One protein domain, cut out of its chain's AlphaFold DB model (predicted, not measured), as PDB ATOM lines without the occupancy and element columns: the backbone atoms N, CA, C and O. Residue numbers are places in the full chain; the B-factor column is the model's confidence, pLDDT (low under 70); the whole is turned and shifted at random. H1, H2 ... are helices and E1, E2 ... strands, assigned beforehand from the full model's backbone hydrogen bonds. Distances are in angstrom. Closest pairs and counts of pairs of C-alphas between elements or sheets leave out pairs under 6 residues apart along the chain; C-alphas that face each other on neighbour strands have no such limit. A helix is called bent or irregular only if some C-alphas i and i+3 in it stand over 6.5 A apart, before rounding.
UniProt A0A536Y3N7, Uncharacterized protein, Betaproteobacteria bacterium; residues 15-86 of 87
ATOM      1  N   ARG A  15     356.950 143.791 238.600       84.25
ATOM      2  CA  ARG A  15     357.322 145.211 238.672       84.25
ATOM      3  C   ARG A  15     356.243 146.125 238.092       84.25
ATOM      4  O   ARG A  15     355.903 147.129 238.707       84.25
ATOM      5  N   ALA A  16     355.720 145.781 236.917       83.00
ATOM      6  CA  ALA A  16     354.666 146.546 236.256       83.00
ATOM      7  C   ALA A  16     353.338 146.548 237.044       83.00
ATOM      8  O   ALA A  16     352.861 147.641 237.355       83.00
ATOM      9  N   PRO A  17     352.761 145.393 237.443       81.69
ATOM     10  CA  PRO A  17     351.503 145.389 238.193       81.69
ATOM     11  C   PRO A  17     351.629 146.023 239.587       81.69
ATOM     12  O   PRO A  17     350.691 146.671 240.045       81.69
ATOM     13  N   LEU A  18     352.796 145.913 240.243       80.88
ATOM     14  CA  LEU A  18     353.056 146.609 241.508       80.88
ATOM     15  C   LEU A  18     353.057 148.135 241.326       80.88
ATOM     16  O   LEU A  18     352.440 148.846 242.114       80.88
ATOM     17  N   ALA A  19     353.703 148.643 240.271       82.06
ATOM     18  CA  ALA A  19     353.754 150.080 239.989       82.06
ATOM     19  C   ALA A  19     352.377 150.673 239.644       82.06
ATOM     20  O   ALA A  19     352.107 151.828 239.971       82.06
ATOM     21  N   LEU A  20     351.507 149.890 239.001       80.06
ATOM     22  CA  LEU A  20     350.158 150.309 238.612       80.06
ATOM     23  C   LEU A  20     349.108 150.102 239.718       80.06
ATOM     24  O   LEU A  20     347.972 150.539 239.566       80.06
ATOM     25  N   SER A  21     349.481 149.493 240.853       76.00
ATOM     26  CA  SER A  21     348.567 149.139 241.955       76.00
ATOM     27  C   SER A  21     347.387 148.252 241.523       76.00
ATOM     28  O   SER A  21     346.338 148.238 242.168       76.00
ATOM     29  N   GLU A  22     347.554 147.478 240.447       79.75
ATOM     30  CA  GLU A  22     346.515 146.592 239.918       79.75
ATOM     31  C   GLU A  22     346.589 145.227 240.606       79.75
ATOM     32  O   GLU A  22     347.374 144.348 240.249       79.75
ATOM     33  N   THR A  23     345.757 145.038 241.633       79.50
ATOM     34  CA  THR A  23     345.786 143.834 242.480       79.50
ATOM     35  C   THR A  23     345.509 142.546 241.697       79.50
ATOM     36  O   THR A  23     346.153 141.530 241.946       79.50
ATOM     37  N   ALA A  24     344.581 142.568 240.733       83.12
ATOM     38  CA  ALA A  24     344.244 141.389 239.930       83.12
ATOM     39  C   ALA A  24     345.415 140.944 239.037       83.12
ATOM     40  O   ALA A  24     345.776 139.766 239.034       83.12
ATOM     41  N   ASP A  25     346.057 141.895 238.357       84.75
ATOM     42  CA  ASP A  25     347.211 141.625 237.498       84.75
ATOM     43  C   ASP A  25     348.437 141.209 238.309       84.75
ATOM     44  O   ASP A  25     349.207 140.347 237.881       84.75
ATOM     45  N   TYR A  26     348.585 141.747 239.523       86.56
ATOM     46  CA  TYR A  26     349.612 141.303 240.458       86.56
ATOM     47  C   TYR A  26     349.428 139.831 240.848       86.56
ATOM     48  O   TYR A  26     350.385 139.054 240.806       86.56
ATOM     49  N   HIS A  27     348.204 139.415 241.188       88.62
ATOM     50  CA  HIS A  27     347.923 138.020 241.531       88.62
ATOM     51  C   HIS A  27     348.138 137.068 240.351       88.62
ATOM     52  O   HIS A  27     348.701 135.991 240.553       88.62
ATOM     53  N   GLU A  28     347.750 137.446 239.129       91.12
ATOM     54  CA  GLU A  28     347.987 136.604 237.948       91.12
ATOM     55  C   GLU A  28     349.481 136.505 237.611       91.12
ATOM     56  O   GLU A  28     349.990 135.414 237.336       91.12
ATOM     57  N   ALA A  29     350.215 137.618 237.686       90.25
ATOM     58  CA  ALA A  29     351.661 137.617 237.496       90.25
ATOM     59  C   ALA A  29     352.366 136.746 238.549       90.25
ATOM     60  O   ALA A  29     353.257 135.965 238.208       90.25
ATOM     61  N   LEU A  30     351.924 136.800 239.809       90.25
ATOM     62  CA  LEU A  30     352.440 135.937 240.869       90.25
ATOM     63  C   LEU A  30     352.105 134.462 240.615       90.25
ATOM     64  O   LEU A  30     352.968 133.600 240.773       90.25
ATOM     65  N   ALA A  31     350.884 134.161 240.168       92.12
ATOM     66  CA  ALA A  31     350.481 132.802 239.821       92.12
ATOM     67  C   ALA A  31     351.298 132.239 238.645       92.12
ATOM     68  O   ALA A  31     351.627 131.053 238.641       92.12
ATOM     69  N   ARG A  32     351.667 133.072 237.663       93.19
ATOM     70  CA  ARG A  32     352.615 132.700 236.601       93.19
ATOM     71  C   ARG A  32     353.998 132.381 237.155       93.19
ATOM     72  O   ARG A  32     354.542 131.334 236.822       93.19
ATOM     73  N   LEU A  33     354.539 133.224 238.036       93.00
ATOM     74  CA  LEU A  33     355.834 132.955 238.668       93.00
ATOM     75  C   LEU A  33     355.830 131.649 239.473       93.00
ATOM     76  O   LEU A  33     356.787 130.882 239.392       93.00
ATOM     77  N   GLU A  34     354.747 131.354 240.191       92.75
ATOM     78  CA  GLU A  34     354.605 130.084 240.905       92.75
ATOM     79  C   GLU A  34     354.678 128.887 239.948       92.75
ATOM     80  O   GLU A  34     355.450 127.955 240.178       92.75
ATOM     81  N   ARG A  35     353.907 128.926 238.853       94.50
ATOM     82  CA  ARG A  35     353.843 127.835 237.867       94.50
ATOM     83  C   ARG A  35     355.158 127.635 237.121       94.50
ATOM     84  O   ARG A  35     355.585 126.496 236.947       94.50
ATOM     85  N   ASP A  36     355.778 128.727 236.693       95.00
ATOM     86  CA  ASP A  36     356.886 128.683 235.740       95.00
ATOM     87  C   ASP A  36     358.254 128.620 236.438       95.00
ATOM     88  O   ASP A  36     359.214 128.110 235.862       95.00
ATOM     89  N   TRP A  37     358.349 129.090 237.690       93.44
ATOM     90  CA  TRP A  37     359.618 129.213 238.414       93.44
ATOM     91  C   TRP A  37     359.619 128.521 239.774       93.44
ATOM     92  O   TRP A  37     360.419 127.607 239.986       93.44
ATOM     93  N   PHE A  38     358.745 128.917 240.703       92.00
ATOM     94  CA  PHE A  38     358.861 128.458 242.092       92.00
ATOM     95  C   PHE A  38     358.547 126.969 242.250       92.00
ATOM     96  O   PHE A  38     359.353 126.238 242.834       92.00
ATOM     97  N   ALA A  39     357.446 126.483 241.673       93.50
ATOM     98  CA  ALA A  39     357.085 125.071 241.753       93.50
ATOM     99  C   ALA A  39     358.117 124.154 241.054       93.50
ATOM    100  O   ALA A  39     358.544 123.171 241.677       93.50
ATOM    101  N   PRO A  40     358.605 124.456 239.831       95.00
ATOM    102  CA  PRO A  40     359.661 123.671 239.191       95.00
ATOM    103  C   PRO A  40     360.985 123.655 239.965       95.00
ATOM    104  O   PRO A  40     361.609 122.597 240.093       95.00
ATOM    105  N   VAL A  41     361.417 124.797 240.512       93.12
ATOM    106  CA  VAL A  41     362.660 124.892 241.295       93.12
ATOM    107  C   VAL A  41     362.531 124.142 242.619       93.12
ATOM    108  O   VAL A  41     363.443 123.408 243.001       93.12
ATOM    109  N   LEU A  42     361.381 124.236 243.288       92.50
ATOM    110  CA  LEU A  42     361.101 123.460 244.492       92.50
ATOM    111  C   LEU A  42     361.116 121.951 244.208       92.50
ATOM    112  O   LEU A  42     361.664 121.182 245.002       92.50
ATOM    113  N   ALA A  43     360.553 121.514 243.078       92.94
ATOM    114  CA  ALA A  43     360.637 120.122 242.645       92.94
ATOM    115  C   ALA A  43     362.098 119.703 242.398       92.94
ATOM    116  O   ALA A  43     362.541 118.683 242.919       92.94
ATOM    117  N   ALA A  44     362.886 120.531 241.706       92.56
ATOM    118  CA  ALA A  44     364.305 120.270 241.473       92.56
ATOM    119  C   ALA A  44     365.129 120.189 242.771       92.56
ATOM    120  O   ALA A  44     366.015 119.339 242.884       92.56
ATOM    121  N   LEU A  45     364.811 121.018 243.769       92.69
ATOM    122  CA  LEU A  45     365.419 120.982 245.103       92.69
ATOM    123  C   LEU A  45     365.044 119.701 245.868       92.69
ATOM    124  O   LEU A  45     365.889 119.080 246.517       92.69
ATOM    125  N   ARG A  46     363.782 119.262 245.773       90.69
ATOM    126  CA  ARG A  46     363.299 118.004 246.375       90.69
ATOM    127  C   ARG A  46     363.966 116.775 245.757       90.69
ATOM    128  O   ARG A  46     364.361 115.871 246.506       90.69
ATOM    129  N   ASP A  47     364.136 116.789 244.438       93.00
ATOM    130  CA  ASP A  47     364.816 115.750 243.658       93.00
ATOM    131  C   ASP A  47     366.337 115.752 243.880       93.00
ATOM    132  O   ASP A  47     367.010 114.769 243.577       93.00
ATOM    133  N   GLY A  48     366.895 116.839 244.426       90.38
ATOM    134  CA  GLY A  48     368.335 117.016 244.617       90.38
ATOM    135  C   GLY A  48     369.095 117.410 243.347       90.38
ATOM    136  O   GLY A  48     370.320 117.360 243.343       90.38
ATOM    137  N   ARG A  49     368.389 117.813 242.280       90.62
ATOM    138  CA  ARG A  49     368.985 118.384 241.056       90.62
ATOM    139  C   ARG A  49     369.523 119.796 241.287       90.62
ATOM    140  O   ARG A  49     370.459 120.211 240.618       90.62
ATOM    141  N   VAL A  50     368.930 120.512 242.240       91.88
ATOM    142  CA  VAL A  50     369.415 121.794 242.758       91.88
ATOM    143  C   VAL A  50     369.778 121.589 244.223       91.88
ATOM    144  O   VAL A  50     368.983 121.038 244.983       91.88
ATOM    145  N   GLY A  51     370.984 121.995 244.623       90.44
ATOM    146  CA  GLY A  51     371.453 121.835 246.003       90.44
ATOM    147  C   GLY A  51     370.917 122.904 246.958       90.44
ATOM    148  O   GLY A  51     370.651 122.616 248.125       90.44
ATOM    149  N   MET A  52     370.743 124.124 246.451       91.69
ATOM    150  CA  MET A  52     370.395 125.306 247.228       91.69
ATOM    151  C   MET A  52     369.704 126.334 246.340       91.69
ATOM    152  O   MET A  52     370.035 126.460 245.160       91.69
ATOM    153  N   VAL A  53     368.754 127.061 246.914       92.69
ATOM    154  CA  VAL A  53     368.040 128.153 246.252       92.69
ATOM    155  C   VAL A  53     368.092 129.370 247.157       92.69
ATOM    156  O   VAL A  53     367.779 129.265 248.342       92.69
ATOM    157  N   THR A  54     368.438 130.517 246.583       91.12
ATOM    158  CA  THR A  54     368.391 131.813 247.262       91.12
ATOM    159  C   THR A  54     367.444 132.724 246.495       91.12
ATOM    160  O   THR A  54     367.614 132.928 245.293       91.12
ATOM    161  N   ILE A  55     366.431 133.251 247.174       90.19
ATOM    162  CA  ILE A  55     365.476 134.211 246.621       90.19
ATOM    163  C   ILE A  55     365.848 135.587 247.151       90.19
ATOM    164  O   ILE A  55     365.837 135.806 248.359       90.19
ATOM    165  N   HIS A  56     366.154 136.507 246.241       88.81
ATOM    166  CA  HIS A  56     366.389 137.908 246.565       88.81
ATOM    167  C   HIS A  56     365.136 138.720 246.243       88.81
ATOM    168  O   HIS A  56     364.621 138.638 245.127       88.81
ATOM    169  N   VAL A  57     364.669 139.509 247.207       85.31
ATOM    170  CA  VAL A  57     363.532 140.420 247.053       85.31
ATOM    171  C   VAL A  57     364.047 141.848 247.248       85.31
ATOM    172  O   VAL A  57     364.209 142.297 248.382       85.31
ATOM    173  N   PRO A  58     364.372 142.557 246.155       74.06
ATOM    174  CA  PRO A  58     364.845 143.928 246.223       74.06
ATOM    175  C   PRO A  58     363.643 144.879 246.294       74.06
ATOM    176  O   PRO A  58     363.257 145.450 245.278       74.06
ATOM    177  N   ASP A  59     363.031 145.040 247.465       69.31
ATOM    178  CA  ASP A  59     362.003 146.068 247.681       69.31
ATOM    179  C   ASP A  59     362.277 146.865 248.966       69.31
ATOM    180  O   ASP A  59     362.749 146.313 249.954       69.31
ATOM    181  N   GLY A  60     362.017 148.177 248.929       57.12
ATOM    182  CA  GLY A  60     361.849 149.004 250.129       57.12
ATOM    183  C   GLY A  60     363.011 149.059 251.135       57.12
ATOM    184  O   GLY A  60     362.799 148.825 252.317       57.12
ATOM    185  N   GLY A  61     364.219 149.444 250.709       59.09
ATOM    186  CA  GLY A  61     365.298 149.900 251.608       59.09
ATOM    187  C   GLY A  61     366.335 148.848 252.018       59.09
ATOM    188  O   GLY A  61     367.522 149.173 252.035       59.09
ATOM    189  N   GLU A  62     365.936 147.595 252.239       62.72
ATOM    190  CA  GLU A  62     366.850 146.472 252.501       62.72
ATOM    191  C   GLU A  62     366.557 145.307 251.550       62.72
ATOM    192  O   GLU A  62     365.414 144.904 251.354       62.72
ATOM    193  N   CYS A  63     367.599 144.762 250.917       73.00
ATOM    194  CA  CYS A  63     367.445 143.620 250.021       73.00
ATOM    195  C   CYS A  63     367.302 142.349 250.863       73.00
ATOM    196  O   CYS A  63     368.296 141.833 251.381       73.00
ATOM    197  N   ALA A  64     366.076 141.846 251.001       82.50
ATOM    198  CA  ALA A  64     365.831 140.601 251.714       82.50
ATOM    199  C   ALA A  64     366.326 139.410 250.882       82.50
ATOM    200  O   ALA A  64     366.095 139.329 249.671       82.50
ATOM    201  N   ALA A  65     367.010 138.472 251.536       85.62
ATOM    202  CA  ALA A  65     367.496 137.247 250.918       85.62
ATOM    203  C   ALA A  65     367.043 136.035 251.730       85.62
ATOM    204  O   ALA A  65     367.331 135.924 252.921       85.62
ATOM    205  N   TYR A  66     366.364 135.103 251.069       86.31
ATOM    206  CA  TYR A  66     365.868 133.877 251.681       86.31
ATOM    207  C   TYR A  66     366.558 132.678 251.057       86.31
ATOM    208  O   TYR A  66     366.411 132.420 249.864       86.31
ATOM    209  N   GLU A  67     367.297 131.931 251.867       89.75
ATOM    210  CA  GLU A  67     367.986 130.723 251.432       89.75
ATOM    211  C   GLU A  67     367.238 129.471 251.888       89.75
ATOM    212  O   GLU A  67     366.703 129.402 252.998       89.75
ATOM    213  N   THR A  68     367.205 128.460 251.023       89.81
ATOM    214  CA  THR A  68     366.666 127.150 251.364       89.81
ATOM    215  C   THR A  68     367.462 126.021 250.722       89.81
ATOM    216  O   THR A  68     367.841 126.069 249.547       89.81
ATOM    217  N   ILE A  69     367.686 124.968 251.508       90.88
ATOM    218  CA  ILE A  69     368.246 123.697 251.048       90.88
ATOM    219  C   ILE A  69     367.237 122.560 251.230       90.88
ATOM    220  O   ILE A  69     366.286 122.639 252.010       90.88
ATOM    221  N   ARG A  70     367.483 121.427 250.566       89.00
ATOM    222  CA  ARG A  70     366.625 120.229 250.653       89.00
ATOM    223  C   ARG A  70     366.345 119.775 252.094       89.00
ATOM    224  O   ARG A  70     365.254 119.284 252.387       89.00
ATOM    225  N   THR A  71     367.314 119.917 252.996       86.31
ATOM    226  CA  THR A  71     367.171 119.529 254.410       86.31
ATOM    227  C   THR A  71     366.168 120.410 255.157       86.31
ATOM    228  O   THR A  71     365.467 119.908 256.036       86.31
ATOM    229  N   ASP A  72     366.028 121.685 254.785       84.94
ATOM    230  CA  ASP A  72     365.055 122.587 255.408       84.94
ATOM    231  C   ASP A  72     363.619 122.198 255.070       84.94
ATOM    232  O   ASP A  72     362.744 122.303 255.929       84.94
ATOM    233  N   LEU A  73     363.386 121.644 253.875       81.38
ATOM    234  CA  LEU A  73     362.070 121.141 253.462       81.38
ATOM    235  C   LEU A  73     361.576 119.980 254.335       81.38
ATOM    236  O   LEU A  73     360.374 119.746 254.438       81.38
ATOM    237  N   ARG A  74     362.488 119.241 254.982       80.25
ATOM    238  CA  ARG A  74     362.127 118.156 255.907       80.25
ATOM    239  C   ARG A  74     361.623 118.680 257.242       80.25
ATOM    240  O   ARG A  74     361.005 117.919 257.976       80.25
ATOM    241  N   ARG A  75     361.832 119.963 257.548       76.44
ATOM    242  CA  ARG A  75     361.343 120.609 258.769       76.44
ATOM    243  C   ARG A  75     359.874 121.010 258.625       76.44
ATOM    244  O   ARG A  75     359.509 122.123 258.982       76.44
ATOM    245  N   PHE A  76     359.027 120.099 258.138       63.06
ATOM    246  CA  PHE A  76     357.584 120.319 257.963       63.06
ATOM    247  C   PHE A  76     356.874 120.679 259.282       63.06
ATOM    248  O   PHE A  76     355.788 121.247 259.277       63.06
ATOM    249  N   TRP A  77     357.502 120.364 260.422       64.62
ATOM    250  CA  TRP A  77     357.057 120.749 261.763       64.62
ATOM    251  C   TRP A  77     357.311 122.226 262.105       64.62
ATOM    252  O   TRP A  77     356.791 122.721 263.106       64.62
ATOM    253  N   ARG A  78     358.110 122.957 261.315       62.22
ATOM    254  CA  ARG A  78     358.243 124.412 261.450       62.22
ATOM    255  C   ARG A  78     357.057 125.047 260.740       62.22
ATOM    256  O   ARG A  78     356.923 124.930 259.527       62.22
ATOM    257  N   ARG A  79     356.203 125.730 261.505       62.72
ATOM    258  CA  ARG A  79     355.112 126.525 260.932       62.72
ATOM    259  C   ARG A  79     355.689 127.515 259.911       62.72
ATOM    260  O   ARG A  79     356.650 128.205 260.270       62.72
ATOM    261  N   PRO A  80     355.123 127.603 258.694       64.56
ATOM    262  CA  PRO A  80     355.475 128.670 257.771       64.56
ATOM    263  C   PRO A  80     355.160 129.993 258.467       64.56
ATOM    264  O   PRO A  80     354.039 130.203 258.934       64.56
ATOM    265  N   LYS A  81     356.176 130.838 258.635       63.38
ATOM    266  CA  LYS A  81     355.987 132.199 259.139       63.38
ATOM    267  C   LYS A  81     355.852 133.134 257.941       63.38
ATOM    268  O   LYS A  81     356.341 132.808 256.860       63.38
ATOM    269  N   ALA A  82     355.179 134.266 258.129       64.94
ATOM    270  CA  ALA A  82     355.152 135.312 257.114       64.94
ATOM    271  C   ALA A  82     356.590 135.706 256.736       64.94
ATOM    272  O   ALA A  82     357.477 135.666 257.592       64.94
ATOM    273  N   LEU A  83     356.812 136.075 255.471       57.44
ATOM    274  CA  LEU A  83     358.117 136.533 254.964       57.44
ATOM    275  C   LEU A  83     358.692 137.679 255.813       57.44
ATOM    276  O   LEU A  83     359.894 137.714 256.053       57.44
ATOM    277  N   GLU A  84     357.817 138.518 256.370       61.69
ATOM    278  CA  GLU A  84     358.123 139.594 257.324       61.69
ATOM    279  C   GLU A  84     358.874 139.119 258.579       61.69
ATOM    280  O   GLU A  84     359.573 139.893 259.212       61.69
ATOM    281  N   HIS A  85     358.739 137.846 258.965       59.12
ATOM    282  CA  HIS A  85     359.442 137.287 260.123       59.12
ATOM    283  C   HIS A  85     360.883 136.853 259.809       59.12
ATOM    284  O   HIS A  85     361.616 136.436 260.705       59.12
ATOM    285  N   TYR A  86     361.253 136.858 258.533       57.09
ATOM    286  CA  TYR A  86     362.579 136.488 258.047       57.09
ATOM    287  C   TYR A  86     363.345 137.697 257.485       57.09
ATOM    288  O   TYR A  86     364.457 137.505 256.997       57.09
TER     289      TYR A  86
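AT A GLANCE: This is residues 15 to 86 of the 87 residues of an uncharacterized protein of Betaproteobacteria bacterium (UniProt A0A536Y3N7). The long bent helix H2 and the hairpin of strands E1 and E2 form a loose, open V: they come together at the H2b end, where the short helix H3 also sits, while H2a is apart from both strands. H1 folds back on the first part of H2a, and residues 75 to 82 stick out beyond H3. The printed part has 72 residues, with three named helices and two named strands in the order H1, H2, E1, E2, H3; the sheet, E1 - E2, is antiparallel and the class is mixed. The whole is loose, with a radius of gyration of the C-alphas of 14.2 A and spans of 38 by 26 by 20 A.

IN THESE COORDINATES: H1, residues 15 to 20, begins at C-alpha 15 (357.322, 145.211, 238.672). H2, residues 23 to 47, was assigned as one helix by its hydrogen bonds but is bent, with C-alphas 36 and 39 7.0 A apart; its arms are H2a, residues 23 to 36, 20.0 A, and H2b, residues 39 to 47, 12.3 A. E1, residues 52 to 59, is 22.4 A long, and E2, residues 62 to 69, 22.9 A. H3, residues 70 to 73, ends at C-alpha 73 (362.070, 121.141, 253.462).

HOW THE PARTS SIT: H1 and H2a form a helical hairpin and touch, by residues 23 to 29 of H2a alone, with Pro 17 and Tyr 26 the closest C-alphas at 5.0 A, at a shallow tilt of 14 degrees, opposite ways. H2a and H2b stand at a shallow tilt of 32 degrees. The closest C-alphas of H2b and E1 are those of Leu 45 and Met 52, 6.9 A. E1 and E2 are a hairpin, antiparallel at 163 degrees, with N 55 and O 66 at 2.8 A and N 57 and O 64 at 2.9 A, within hydrogen-bond range. H2b and H3 only just touch, with 3 pairs of C-alphas within 8 A, the closest those of Leu 45 and Arg 70, 5.7 A. In H1, H2a and H2b every O i to N i+4 pair is within hydrogen-bond range; H3 is too short for one.

THE WHOLE: The C-alphas farthest apart, of Leu 20 and Thr 71, are 38.6 A apart. The printed part has no cut, and its four links between elements are tight. Residues 59 to 62 and 76 to 86 have pLDDT under 70.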